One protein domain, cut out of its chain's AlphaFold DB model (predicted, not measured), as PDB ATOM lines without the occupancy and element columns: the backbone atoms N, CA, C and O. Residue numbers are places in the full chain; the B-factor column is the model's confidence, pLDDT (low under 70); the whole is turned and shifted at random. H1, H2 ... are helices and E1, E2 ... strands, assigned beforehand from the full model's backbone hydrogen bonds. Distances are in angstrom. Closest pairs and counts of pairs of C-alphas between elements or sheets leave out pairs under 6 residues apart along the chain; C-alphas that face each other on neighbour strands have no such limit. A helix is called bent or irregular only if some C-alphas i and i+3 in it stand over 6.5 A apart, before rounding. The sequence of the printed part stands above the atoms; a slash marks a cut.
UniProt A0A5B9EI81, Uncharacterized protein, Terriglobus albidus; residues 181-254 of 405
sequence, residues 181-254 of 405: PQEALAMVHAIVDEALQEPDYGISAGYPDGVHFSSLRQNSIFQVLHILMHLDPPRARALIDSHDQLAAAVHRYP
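This is residues 181 to 254 of the 405 residues of an uncharacterized protein of Terriglobus albidus (UniProt A0A5B9EI81). A small two-strand hairpin, E1 and E2, sits at one end of a cluster of four helices, where the helix H2 begins. The kinked H2 is the core: H1 and H3 run beside it, opposite ways to it, and H4 packs steeply on its residues 218 to 222. The printed part has 74 residues, with four named helices and two named strands in the order H1, E1, E2, H2, H3, H4; the sheet, in the order E1, E2, is antiparallel, and the class is mostly helix. The whole is compact, with a radius of gyration of the C-alphas of 11.9 A, and rounded, spanning 34 by 27 by 19 A.

Start at the sheet, where E1, residues 202 to 206, and E2, residues 212 to 215, form a hairpin with 161 degrees between their directions. Look there for N 203 and O 214, 3.0 A apart, and N 213 and O 205, 2.8 A apart, both within hydrogen-bond range. A tight link with no residues between them joins E2 to H2, residues 216 to 231, the hub, which touches three helices. H2 is irregular, with C-alphas 223 and 226 7.7 A apart, and has a kink of 52 degrees near residue 224. H1, residues 181 to 197, touches H2 at a shallow tilt of 24 degrees, opposite ways; the closest C-alphas, of Ala 195 and Arg 217, are 5.2 A apart. H3, residues 233 to 242, forms a helical hairpin with H2, at a shallow tilt of 27 degrees, opposite ways. They touch through residues 225 to 229 of H2 alone, with the C-alphas of Leu 228 and Ala 236 closest at 5.4 A. H4, residues 244 to 252, touches H2 at residues 218 to 222 alone, at a steep tilt of 52 degrees, the same way; the C-alphas of Gln 218 and Leu 246 are closest at 6.2 A. H3 and H4 touch only at the corner, with the C-alphas of Ile 240 and Ala 247 closest at 5.0 A. H1 and H3 are apart, and so are H1 and H4. In H1 and H3 every O i to N i+4 pair is within hydrogen-bond range; in H2 8 of 12 are, and in H4 4 of 5.

Find C-alpha 202 at (25.767, 47.991, 11.043); from there E1 runs 13.0 A to C-alpha 206, and E2 comes back over 9.3 A. Find C-alpha 181 at (49.840, 67.057, 21.664), where H1 begins its 24.1 A. H2 is 23.0 A long, H3 14.3 A, and H4 13.0 A, ending at C-alpha 252 at (37.407, 45.127, 29.517).

The two C-alphas farthest apart, of Gln 182 and Gly 210, are 34.1 A apart. The printed part has no cut, and the five links are tight. The mean pLDDT of the printed part is 94.4, and no printed residue is under 70.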
ATOM      1  N   PRO A 181      51.082  67.438  20.980       97.31
ATOM      2  CA  PRO A 181      49.840  67.057  21.664       97.31
ATOM      3  C   PRO A 181      48.598  67.841  21.222       97.31
ATOM      4  O   PRO A 181      47.524  67.267  21.088       97.31
ATOM      5  N   GLN A 182      48.741  69.141  20.950       97.38
ATOM      6  CA  GLN A 182      47.635  69.975  20.461       97.38
ATOM      7  C   GLN A 182      47.170  69.559  19.061       97.38
ATOM      8  O   GLN A 182      45.978  69.588  18.767       97.38
ATOM      9  N   GLU A 183      48.106  69.150  18.208       97.94
ATOM     10  CA  GLU A 183      47.809  68.686  16.858       97.94
ATOM     11  C   GLU A 183      47.135  67.308  16.893       97.94
ATOM     12  O   GLU A 183      46.090  67.124  16.274       97.94
ATOM     13  N   ALA A 184      47.664  66.373  17.693       97.81
ATOM     14  CA  ALA A 184      47.035  65.071  17.922       97.81
ATOM     15  C   ALA A 184      45.608  65.217  18.481       97.81
ATOM     16  O   ALA A 184      44.698  64.522  18.025       97.81
ATOM     17  N   LEU A 185      45.404  66.150  19.421       98.25
ATOM     18  CA  LEU A 185      44.092  66.460  19.988       98.25
ATOM     19  C   LEU A 185      43.115  66.978  18.918       98.25
ATOM     20  O   LEU A 185      41.983  66.503  18.832       98.25
ATOM     21  N   ALA A 186      43.556  67.907  18.067       97.94
ATOM     22  CA  ALA A 186      42.731  68.426  16.978       97.94
ATOM     23  C   ALA A 186      42.344  67.330  15.969       97.94
ATOM     24  O   ALA A 186      41.195  67.275  15.524       97.94
ATOM     25  N   MET A 187      43.276  66.428  15.636       97.69
ATOM     26  CA  MET A 187      43.004  65.301  14.739       97.69
ATOM     27  C   MET A 187      41.992  64.320  15.339       97.69
ATOM     28  O   MET A 187      41.036  63.945  14.662       97.69
ATOM     29  N   VAL A 188      42.149  63.929  16.612       97.50
ATOM     30  CA  VAL A 188      41.201  63.000  17.250       97.50
ATOM     31  C   VAL A 188      39.817  63.621  17.430       97.50
ATOM     32  O   VAL A 188      38.818  62.930  17.247       97.50
ATOM     33  N   HIS A 189      39.729  64.922  17.720       97.88
ATOM     34  CA  HIS A 189      38.449  65.631  17.749       97.88
ATOM     35  C   HIS A 189      37.752  65.579  16.392       97.88
ATOM     36  O   HIS A 189      36.591  65.189  16.351       97.88
ATOM     37  N   ALA A 190      38.464  65.856  15.296       96.31
ATOM     38  CA  ALA A 190      37.897  65.767  13.950       96.31
ATOM     39  C   ALA A 190      37.390  64.351  13.618       96.31
ATOM     40  O   ALA A 190      36.289  64.212  13.096       96.31
ATOM     41  N   ILE A 191      38.149  63.309  13.978       94.88
ATOM     42  CA  ILE A 191      37.741  61.904  13.796       94.88
ATOM     43  C   ILE A 191      36.445  61.594  14.551       94.88
ATOM     44  O   ILE A 191      35.536  60.965  14.009       94.88
ATOM     45  N   VAL A 192      36.356  62.023  15.811       96.00
ATOM     46  CA  VAL A 192      35.165  61.807  16.642       96.00
ATOM     47  C   VAL A 192      33.978  62.589  16.099       96.00
ATOM     48  O   VAL A 192      32.888  62.037  16.016       96.00
ATOM     49  N   ASP A 193      34.173  63.856  15.739       95.38
ATOM     50  CA  ASP A 193      33.112  64.711  15.205       95.38
ATOM     51  C   ASP A 193      32.541  64.132  13.912       95.38
ATOM     52  O   ASP A 193      31.324  64.059  13.762       95.38
ATOM     53  N   GLU A 194      33.399  63.643  13.017       92.06
ATOM     54  CA  GLU A 194      32.978  62.985  11.784       92.06
ATOM     55  C   GLU A 194      32.187  61.703  12.068       92.06
ATOM     56  O   GLU A 194      31.068  61.550  11.578       92.06
ATOM     57  N   ALA A 195      32.686  60.831  12.953       91.94
ATOM     58  CA  ALA A 195      31.956  59.633  13.371       91.94
ATOM     59  C   ALA A 195      30.599  59.968  14.019       91.94
ATOM     60  O   ALA A 195      29.638  59.212  13.879       91.94
ATOM     61  N   LEU A 196      30.506  61.094  14.736       93.88
ATOM     62  CA  LEU A 196      29.267  61.571  15.346       93.88
ATOM     63  C   LEU A 196      28.287  62.191  14.330       93.88
ATOM     64  O   LEU A 196      27.077  62.146  14.556       93.88
ATOM     65  N   GLN A 197      28.770  62.741  13.219       91.56
ATOM     66  CA  GLN A 197      27.941  63.377  12.188       91.56
ATOM     67  C   GLN A 197      27.456  62.399  11.114       91.56
ATOM     68  O   GLN A 197      26.342  62.551  10.609       91.56
ATOM     69  N   GLU A 198      28.259  61.393  10.767       87.25
ATOM     70  CA  GLU A 198      27.885  60.386   9.774       87.25
ATOM     71  C   GLU A 198      26.721  59.511  10.264       87.25
ATOM     72  O   GLU A 198      26.575  59.298  11.471       87.25
ATOM     73  N   PRO A 199      25.873  58.969   9.372       87.38
ATOM     74  CA  PRO A 199      24.908  57.941   9.748       87.38
ATOM     75  C   PRO A 199      25.616  56.726  10.356       87.38
ATOM     76  O   PRO A 199      26.681  56.325   9.893       87.38
ATOM     77  N   ASP A 200      25.029  56.121  11.394       90.56
ATOM     78  CA  ASP A 200      25.585  54.874  11.921       90.56
ATOM     79  C   ASP A 200      25.190  53.696  11.024       90.56
ATOM     80  O   ASP A 200      24.030  53.575  10.619       90.56
ATOM     81  N   TYR A 201      26.145  52.814  10.753       87.88
ATOM     82  CA  TYR A 201      25.947  51.627   9.931       87.88
ATOM     83  C   TYR A 201      26.282  50.368  10.726       87.88
ATOM     84  O   TYR A 201      27.198  50.349  11.552       87.88
ATOM     85  N   GLY A 202      25.535  49.299  10.448       88.94
ATOM     86  CA  GLY A 202      25.767  47.991  11.043       88.94
ATOM     87  C   GLY A 202      27.068  47.375  10.535       88.94
ATOM     88  O   GLY A 202      27.239  47.202   9.329       88.94
ATOM     89  N   ILE A 203      27.958  47.004  11.450       90.38
ATOM     90  CA  ILE A 203      29.191  46.270  11.144       90.38
ATOM     91  C   ILE A 203      29.315  45.029  12.028       90.38
ATOM     92  O   ILE A 203      28.479  44.767  12.883       90.38
ATOM     93  N   SER A 204      30.370  44.249  11.813       89.81
ATOM     94  CA  SER A 204      30.752  43.140  12.683       89.81
ATOM     95  C   SER A 204      32.250  43.244  12.960       89.81
ATOM     96  O   SER A 204      33.061  42.650  12.245       89.81
ATOM     97  N   ALA A 205      32.623  44.020  13.979       88.12
ATOM     98  CA  ALA A 205      34.014  44.188  14.401       88.12
ATOM     99  C   ALA A 205      34.268  43.447  15.718       88.12
ATOM    100  O   ALA A 205      33.693  43.776  16.752       88.12
ATOM    101  N   GLY A 206      35.111  42.415  15.669       89.50
ATOM    102  CA  GLY A 206      35.508  41.630  16.836       89.50
ATOM    103  C   GLY A 206      36.888  42.025  17.350       89.50
ATOM    104  O   GLY A 206      37.824  42.198  16.570       89.50
ATOM    105  N   TYR A 207      37.004  42.112  18.667       89.19
ATOM    106  CA  TYR A 207      38.248  42.250  19.411       89.19
ATOM    107  C   TYR A 207      38.480  40.974  20.240       89.19
ATOM    108  O   TYR A 207      37.579  40.131  20.334       89.19
ATOM    109  N   PRO A 208      39.683  40.776  20.813       87.00
ATOM    110  CA  PRO A 208      39.916  39.671  21.738       87.00
ATOM    111  C   PRO A 208      38.891  39.631  22.889       87.00
ATOM    112  O   PRO A 208      38.163  40.590  23.143       87.00
ATOM    113  N   ASP A 209      38.799  38.480  23.557       84.50
ATOM    114  CA  ASP A 209      37.952  38.266  24.744       84.50
ATOM    115  C   ASP A 209      36.459  38.588  24.567       84.50
ATOM    116  O   ASP A 209      35.756  38.900  25.525       84.50
ATOM    117  N   GLY A 210      35.958  38.478  23.334       83.69
ATOM    118  CA  GLY A 210      34.529  38.566  23.039       83.69
ATOM    119  C   GLY A 210      33.972  39.987  22.970       83.69
ATOM    120  O   GLY A 210      32.763  40.140  22.805       83.69
ATOM    121  N   VAL A 211      34.816  41.023  23.042       92.31
ATOM    122  CA  VAL A 211      34.370  42.399  22.784       92.31
ATOM    123  C   VAL A 211      33.998  42.532  21.309       92.31
ATOM    124  O   VAL A 211      34.783  42.211  20.414       92.31
ATOM    125  N   HIS A 212      32.784  43.005  21.051       94.25
ATOM    126  CA  HIS A 212      32.225  43.083  19.712       94.25
ATOM    127  C   HIS A 212      31.478  44.395  19.508       94.25
ATOM    128  O   HIS A 212      30.685  44.799  20.358       94.25
ATOM    129  N   PHE A 213      31.703  45.023  18.358       94.69
ATOM    130  CA  PHE A 213      30.977  46.206  17.931       94.69
ATOM    131  C   PHE A 213      30.092  45.887  16.737       94.69
ATOM    132  O   PHE A 213      30.559  45.374  15.715       94.69
ATOM    133  N   SER A 214      28.824  46.274  16.870       95.25
ATOM    134  CA  SER A 214      27.861  46.272  15.771       95.25
ATOM    135  C   SER A 214      27.624  47.663  15.180       95.25
ATOM    136  O   SER A 214      26.980  47.773  14.143       95.25
ATOM    137  N   SER A 215      28.125  48.718  15.833       94.12
ATOM    138  CA  SER A 215      28.022  50.120  15.412       94.12
ATOM    139  C   SER A 215      29.354  50.589  14.826       94.12
ATOM    140  O   SER A 215      30.386  50.522  15.505       94.12
ATOM    141  N   LEU A 216      29.344  51.077  13.580       91.00
ATOM    142  CA  LEU A 216      30.535  51.650  12.950       91.00
ATOM    143  C   LEU A 216      31.023  52.870  13.728       91.00
ATOM    144  O   LEU A 216      32.216  52.980  14.003       91.00
ATOM    145  N   ARG A 217      30.099  53.741  14.149       94.00
ATOM    146  CA  ARG A 217      30.395  54.928  14.961       94.00
ATOM    147  C   ARG A 217      31.154  54.566  16.231       94.00
ATOM    148  O   ARG A 217      32.238  55.092  16.478       94.00
ATOM    149  N   GLN A 218      30.603  53.651  17.027       95.44
ATOM    150  CA  GLN A 218      31.212  53.263  18.298       95.44
ATOM    151  C   GLN A 218      32.547  52.546  18.080       95.44
ATOM    152  O   GLN A 218      33.503  52.813  18.800       95.44
ATOM    153  N   ASN A 219      32.666  51.718  17.042       93.94
ATOM    154  CA  ASN A 219      33.937  51.095  16.685       93.94
ATOM    155  C   ASN A 219      35.012  52.126  16.286       93.94
ATOM    156  O   ASN A 219      36.158  52.019  16.719       93.94
ATOM    157  N   SER A 220      34.665  53.132  15.481       92.44
ATOM    158  CA  SER A 220      35.592  54.199  15.078       92.44
ATOM    159  C   SER A 220      36.049  55.030  16.276       92.44
ATOM    160  O   SER A 220      37.247  55.262  16.430       92.44
ATOM    161  N   ILE A 221      35.129  55.395  17.176       95.56
ATOM    162  CA  ILE A 221      35.468  56.110  18.414       95.56
ATOM    163  C   ILE A 221      36.369  55.243  19.302       95.56
ATOM    164  O   ILE A 221      37.389  55.727  19.786       95.56
ATOM    165  N   PHE A 222      36.061  53.952  19.474       95.50
ATOM    166  CA  PHE A 222      36.884  53.037  20.272       95.50
ATOM    167  C   PHE A 222      38.326  52.946  19.759       95.50
ATOM    168  O   PHE A 222      39.261  52.858  20.556       95.50
ATOM    169  N   GLN A 223      38.529  53.011  18.437       93.44
ATOM    170  CA  GLN A 223      39.864  52.935  17.842       93.44
ATOM    171  C   GLN A 223      40.796  54.089  18.227       93.44
ATOM    172  O   GLN A 223      42.013  53.907  18.182       93.44
ATOM    173  N   VAL A 224      40.245  55.235  18.626       95.81
ATOM    174  CA  VAL A 224      41.008  56.431  19.016       95.81
ATOM    175  C   VAL A 224      40.734  56.879  20.456       95.81
ATOM    176  O   VAL A 224      41.300  57.870  20.913       95.81
ATOM    177  N   LEU A 225      39.890  56.153  21.197       96.38
ATOM    178  CA  LEU A 225      39.423  56.542  22.529       96.38
ATOM    179  C   LEU A 225      40.569  56.726  23.530       96.38
ATOM    180  O   LEU A 225      40.528  57.644  24.346       96.38
ATOM    181  N   HIS A 226      41.609  55.893  23.451       96.12
ATOM    182  CA  HIS A 226      42.781  55.997  24.323       96.12
ATOM    183  C   HIS A 226      43.506  57.337  24.162       96.12
ATOM    184  O   HIS A 226      44.017  57.874  25.137       96.12
ATOM    185  N   ILE A 227      43.494  57.924  22.964       97.06
ATOM    186  CA  ILE A 227      44.087  59.244  22.713       97.06
ATOM    187  C   ILE A 227      43.310  60.318  23.480       97.06
ATOM    188  O   ILE A 227      43.913  61.150  24.156       97.06
ATOM    189  N   LEU A 228      41.973  60.273  23.440       97.00
ATOM    190  CA  LEU A 228      41.131  61.185  24.222       97.00
ATOM    191  C   LEU A 228      41.322  60.971  25.722       97.00
ATOM    192  O   LEU A 228      41.382  61.939  26.461       97.00
ATOM    193  N   MET A 229      41.473  59.732  26.189       96.12
ATOM    194  CA  MET A 229      41.746  59.475  27.608       96.12
ATOM    195  C   MET A 229      43.031  60.162  28.095       96.12
ATOM    196  O   MET A 229      43.084  60.575  29.249       96.12
ATOM    197  N   HIS A 230      44.041  60.316  27.228       96.50
ATOM    198  CA  HIS A 230      45.283  61.028  27.553       96.50
ATOM    199  C   HIS A 230      45.183  62.547  27.369       96.50
ATOM    200  O   HIS A 230      45.738  63.290  28.176       96.50
ATOM    201  N   LEU A 231      44.521  63.016  26.306       97.69
ATOM    202  CA  LEU A 231      44.566  64.425  25.885       97.69
ATOM    203  C   LEU A 231      43.307  65.238  26.232       97.69
ATOM    204  O   LEU A 231      43.393  66.455  26.355       97.69
ATOM    205  N   ASP A 232      42.156  64.585  26.396       98.12
ATOM    206  CA  ASP A 232      40.861  65.192  26.743       98.12
ATOM    207  C   ASP A 232      39.956  64.206  27.527       98.12
ATOM    208  O   ASP A 232      38.946  63.699  27.010       98.12
ATOM    209  N   PRO A 233      40.317  63.890  28.791       97.44
ATOM    210  CA  PRO A 233      39.566  62.947  29.619       97.44
ATOM    211  C   PRO A 233      38.070  63.284  29.789       97.44
ATOM    212  O   PRO A 233      37.260  62.351  29.783       97.44
ATOM    213  N   PRO A 234      37.656  64.564  29.933       98.25
ATOM    214  CA  PRO A 234      36.239  64.917  30.020       98.25
ATOM    215  C   PRO A 234      35.436  64.474  28.795       98.25
ATOM    216  O   PRO A 234      34.363  63.887  28.946       98.25
ATOM    217  N   ARG A 235      35.963  64.692  27.583       97.69
ATOM    218  CA  ARG A 235      35.289  64.268  26.351       97.69
ATOM    219  C   ARG A 235      35.257  62.750  26.213       97.69
ATOM    220  O   ARG A 235      34.221  62.207  25.835       97.69
ATOM    221  N   ALA A 236      36.342  62.057  26.568       97.44
ATOM    222  CA  ALA A 236      36.350  60.593  26.618       97.44
ATOM    223  C   ALA A 236      35.248  60.055  27.542       97.44
ATOM    224  O   ALA A 236      34.491  59.172  27.139       97.44
ATOM    225  N   ARG A 237      35.111  60.614  28.753       97.50
ATOM    226  CA  ARG A 237      34.062  60.220  29.704       97.50
ATOM    227  C   ARG A 237      32.666  60.449  29.125       97.50
ATOM    228  O   ARG A 237      31.862  59.526  29.141       97.50
ATOM    229  N   ALA A 238      32.405  61.623  28.549       97.81
ATOM    230  CA  ALA A 238      31.112  61.927  27.938       97.81
ATOM    231  C   ALA A 238      30.740  60.949  26.806       97.81
ATOM    232  O   ALA A 238      29.581  60.557  26.686       97.81
ATOM    233  N   LEU A 239      31.715  60.526  25.992       97.56
ATOM    234  CA  LEU A 239      31.504  59.520  24.947       97.56
ATOM    235  C   LEU A 239      31.199  58.140  25.534       97.56
ATOM    236  O   LEU A 239      30.274  57.485  25.070       97.56
ATOM    237  N   ILE A 240      31.945  57.719  26.558       97.31
ATOM    238  CA  ILE A 240      31.726  56.441  27.250       97.31
ATOM    239  C   ILE A 240      30.325  56.394  27.865       97.31
ATOM    240  O   ILE A 240      29.616  55.410  27.690       97.31
ATOM    241  N   ASP A 241      29.910  57.469  28.532       97.25
ATOM    242  CA  ASP A 241      28.630  57.527  29.241       97.25
ATOM    243  C   ASP A 241      27.420  57.579  28.286       97.25
ATOM    244  O   ASP A 241      26.303  57.264  28.687       97.25
ATOM    245  N   SER A 242      27.628  57.969  27.021       96.19
ATOM    246  CA  SER A 242      26.570  58.103  26.007       96.19
ATOM    247  C   SER A 242      26.492  56.944  25.005       96.19
ATOM    248  O   SER A 242      25.611  56.953  24.145       96.19
ATOM    249  N   HIS A 243      27.390  55.955  25.088       96.44
ATOM    250  CA  HIS A 243      27.505  54.882  24.096       96.44
ATOM    251  C   HIS A 243      27.765  53.515  24.753       96.44
ATOM    252  O   HIS A 243      28.879  53.208  25.183       96.44
ATOM    253  N   ASP A 244      26.751  52.650  24.765       96.06
ATOM    254  CA  ASP A 244      26.776  51.390  25.520       96.06
ATOM    255  C   ASP A 244      27.889  50.412  25.099       96.06
ATOM    256  O   ASP A 244      28.503  49.771  25.957       96.06
ATOM    257  N   GLN A 245      28.198  50.287  23.798       95.94
ATOM    258  CA  GLN A 245      29.269  49.382  23.341       95.94
ATOM    259  C   GLN A 245      30.650  49.931  23.710       95.94
ATOM    260  O   GLN A 245      31.546  49.146  24.021       95.94
ATOM    261  N   LEU A 246      30.821  51.261  23.738       95.38
ATOM    262  CA  LEU A 246      32.038  51.883  24.266       95.38
ATOM    263  C   LEU A 246      32.188  51.604  25.760       95.38
ATOM    264  O   LEU A 246      33.259  51.173  26.183       95.38
ATOM    265  N   ALA A 247      31.128  51.793  26.549       95.69
ATOM    266  CA  ALA A 247      31.144  51.502  27.981       95.69
ATOM    267  C   ALA A 247      31.497  50.036  28.270       95.69
ATOM    268  O   ALA A 247      32.375  49.758  29.091       95.69
ATOM    269  N   ALA A 248      30.880  49.101  27.543       94.69
ATOM    270  CA  ALA A 248      31.182  47.676  27.653       94.69
ATOM    271  C   ALA A 248      32.639  47.359  27.272       94.69
ATOM    272  O   ALA A 248      33.327  46.634  27.993       94.69
ATOM    273  N   ALA A 249      33.140  47.931  26.172       95.00
ATOM    274  CA  ALA A 249      34.514  47.719  25.735       95.00
ATOM    275  C   ALA A 249      35.536  48.296  26.724       95.00
ATOM    276  O   ALA A 249      36.527  47.634  27.021       95.00
ATOM    277  N   VAL A 250      35.290  49.488  27.282       95.25
ATOM    278  CA  VAL A 250      36.172  50.124  28.277       95.25
ATOM    279  C   VAL A 250      36.204  49.353  29.593       95.25
ATOM    280  O   VAL A 250      37.241  49.318  30.250       95.25
ATOM    281  N   HIS A 251      35.116  48.673  29.964       93.81
ATOM    282  CA  HIS A 251      35.128  47.796  31.134       93.81
ATOM    283  C   HIS A 251      36.176  46.677  31.008       93.81
ATOM    284  O   HIS A 251      36.856  46.358  31.982       93.81
ATOM    285  N   ARG A 252      36.353  46.115  29.802       94.31
ATOM    286  CA  ARG A 252      37.407  45.127  29.517       94.31
ATOM    287  C   ARG A 252      38.764  45.779  29.236       94.31
ATOM    288  O   ARG A 252      39.795  45.236  29.631       94.31
ATOM    289  N   TYR A 253      38.763  46.910  28.544       95.38
ATOM    290  CA  TYR A 253      39.948  47.608  28.060       95.38
ATOM    291  C   TYR A 253      39.967  49.051  28.588       95.38
ATOM    292  O   TYR A 253      39.595  49.976  27.860       95.38
ATOM    293  N   PRO A 254      40.396  49.274  29.845       93.00
ATOM    294  CA  PRO A 254      40.286  50.576  30.505       93.00
ATOM    295  C   PRO A 254      41.082  51.695  29.823       93.00
ATOM    296  O   PRO A 254      40.688  52.850  29.935       93.00
TER     297      PRO A 254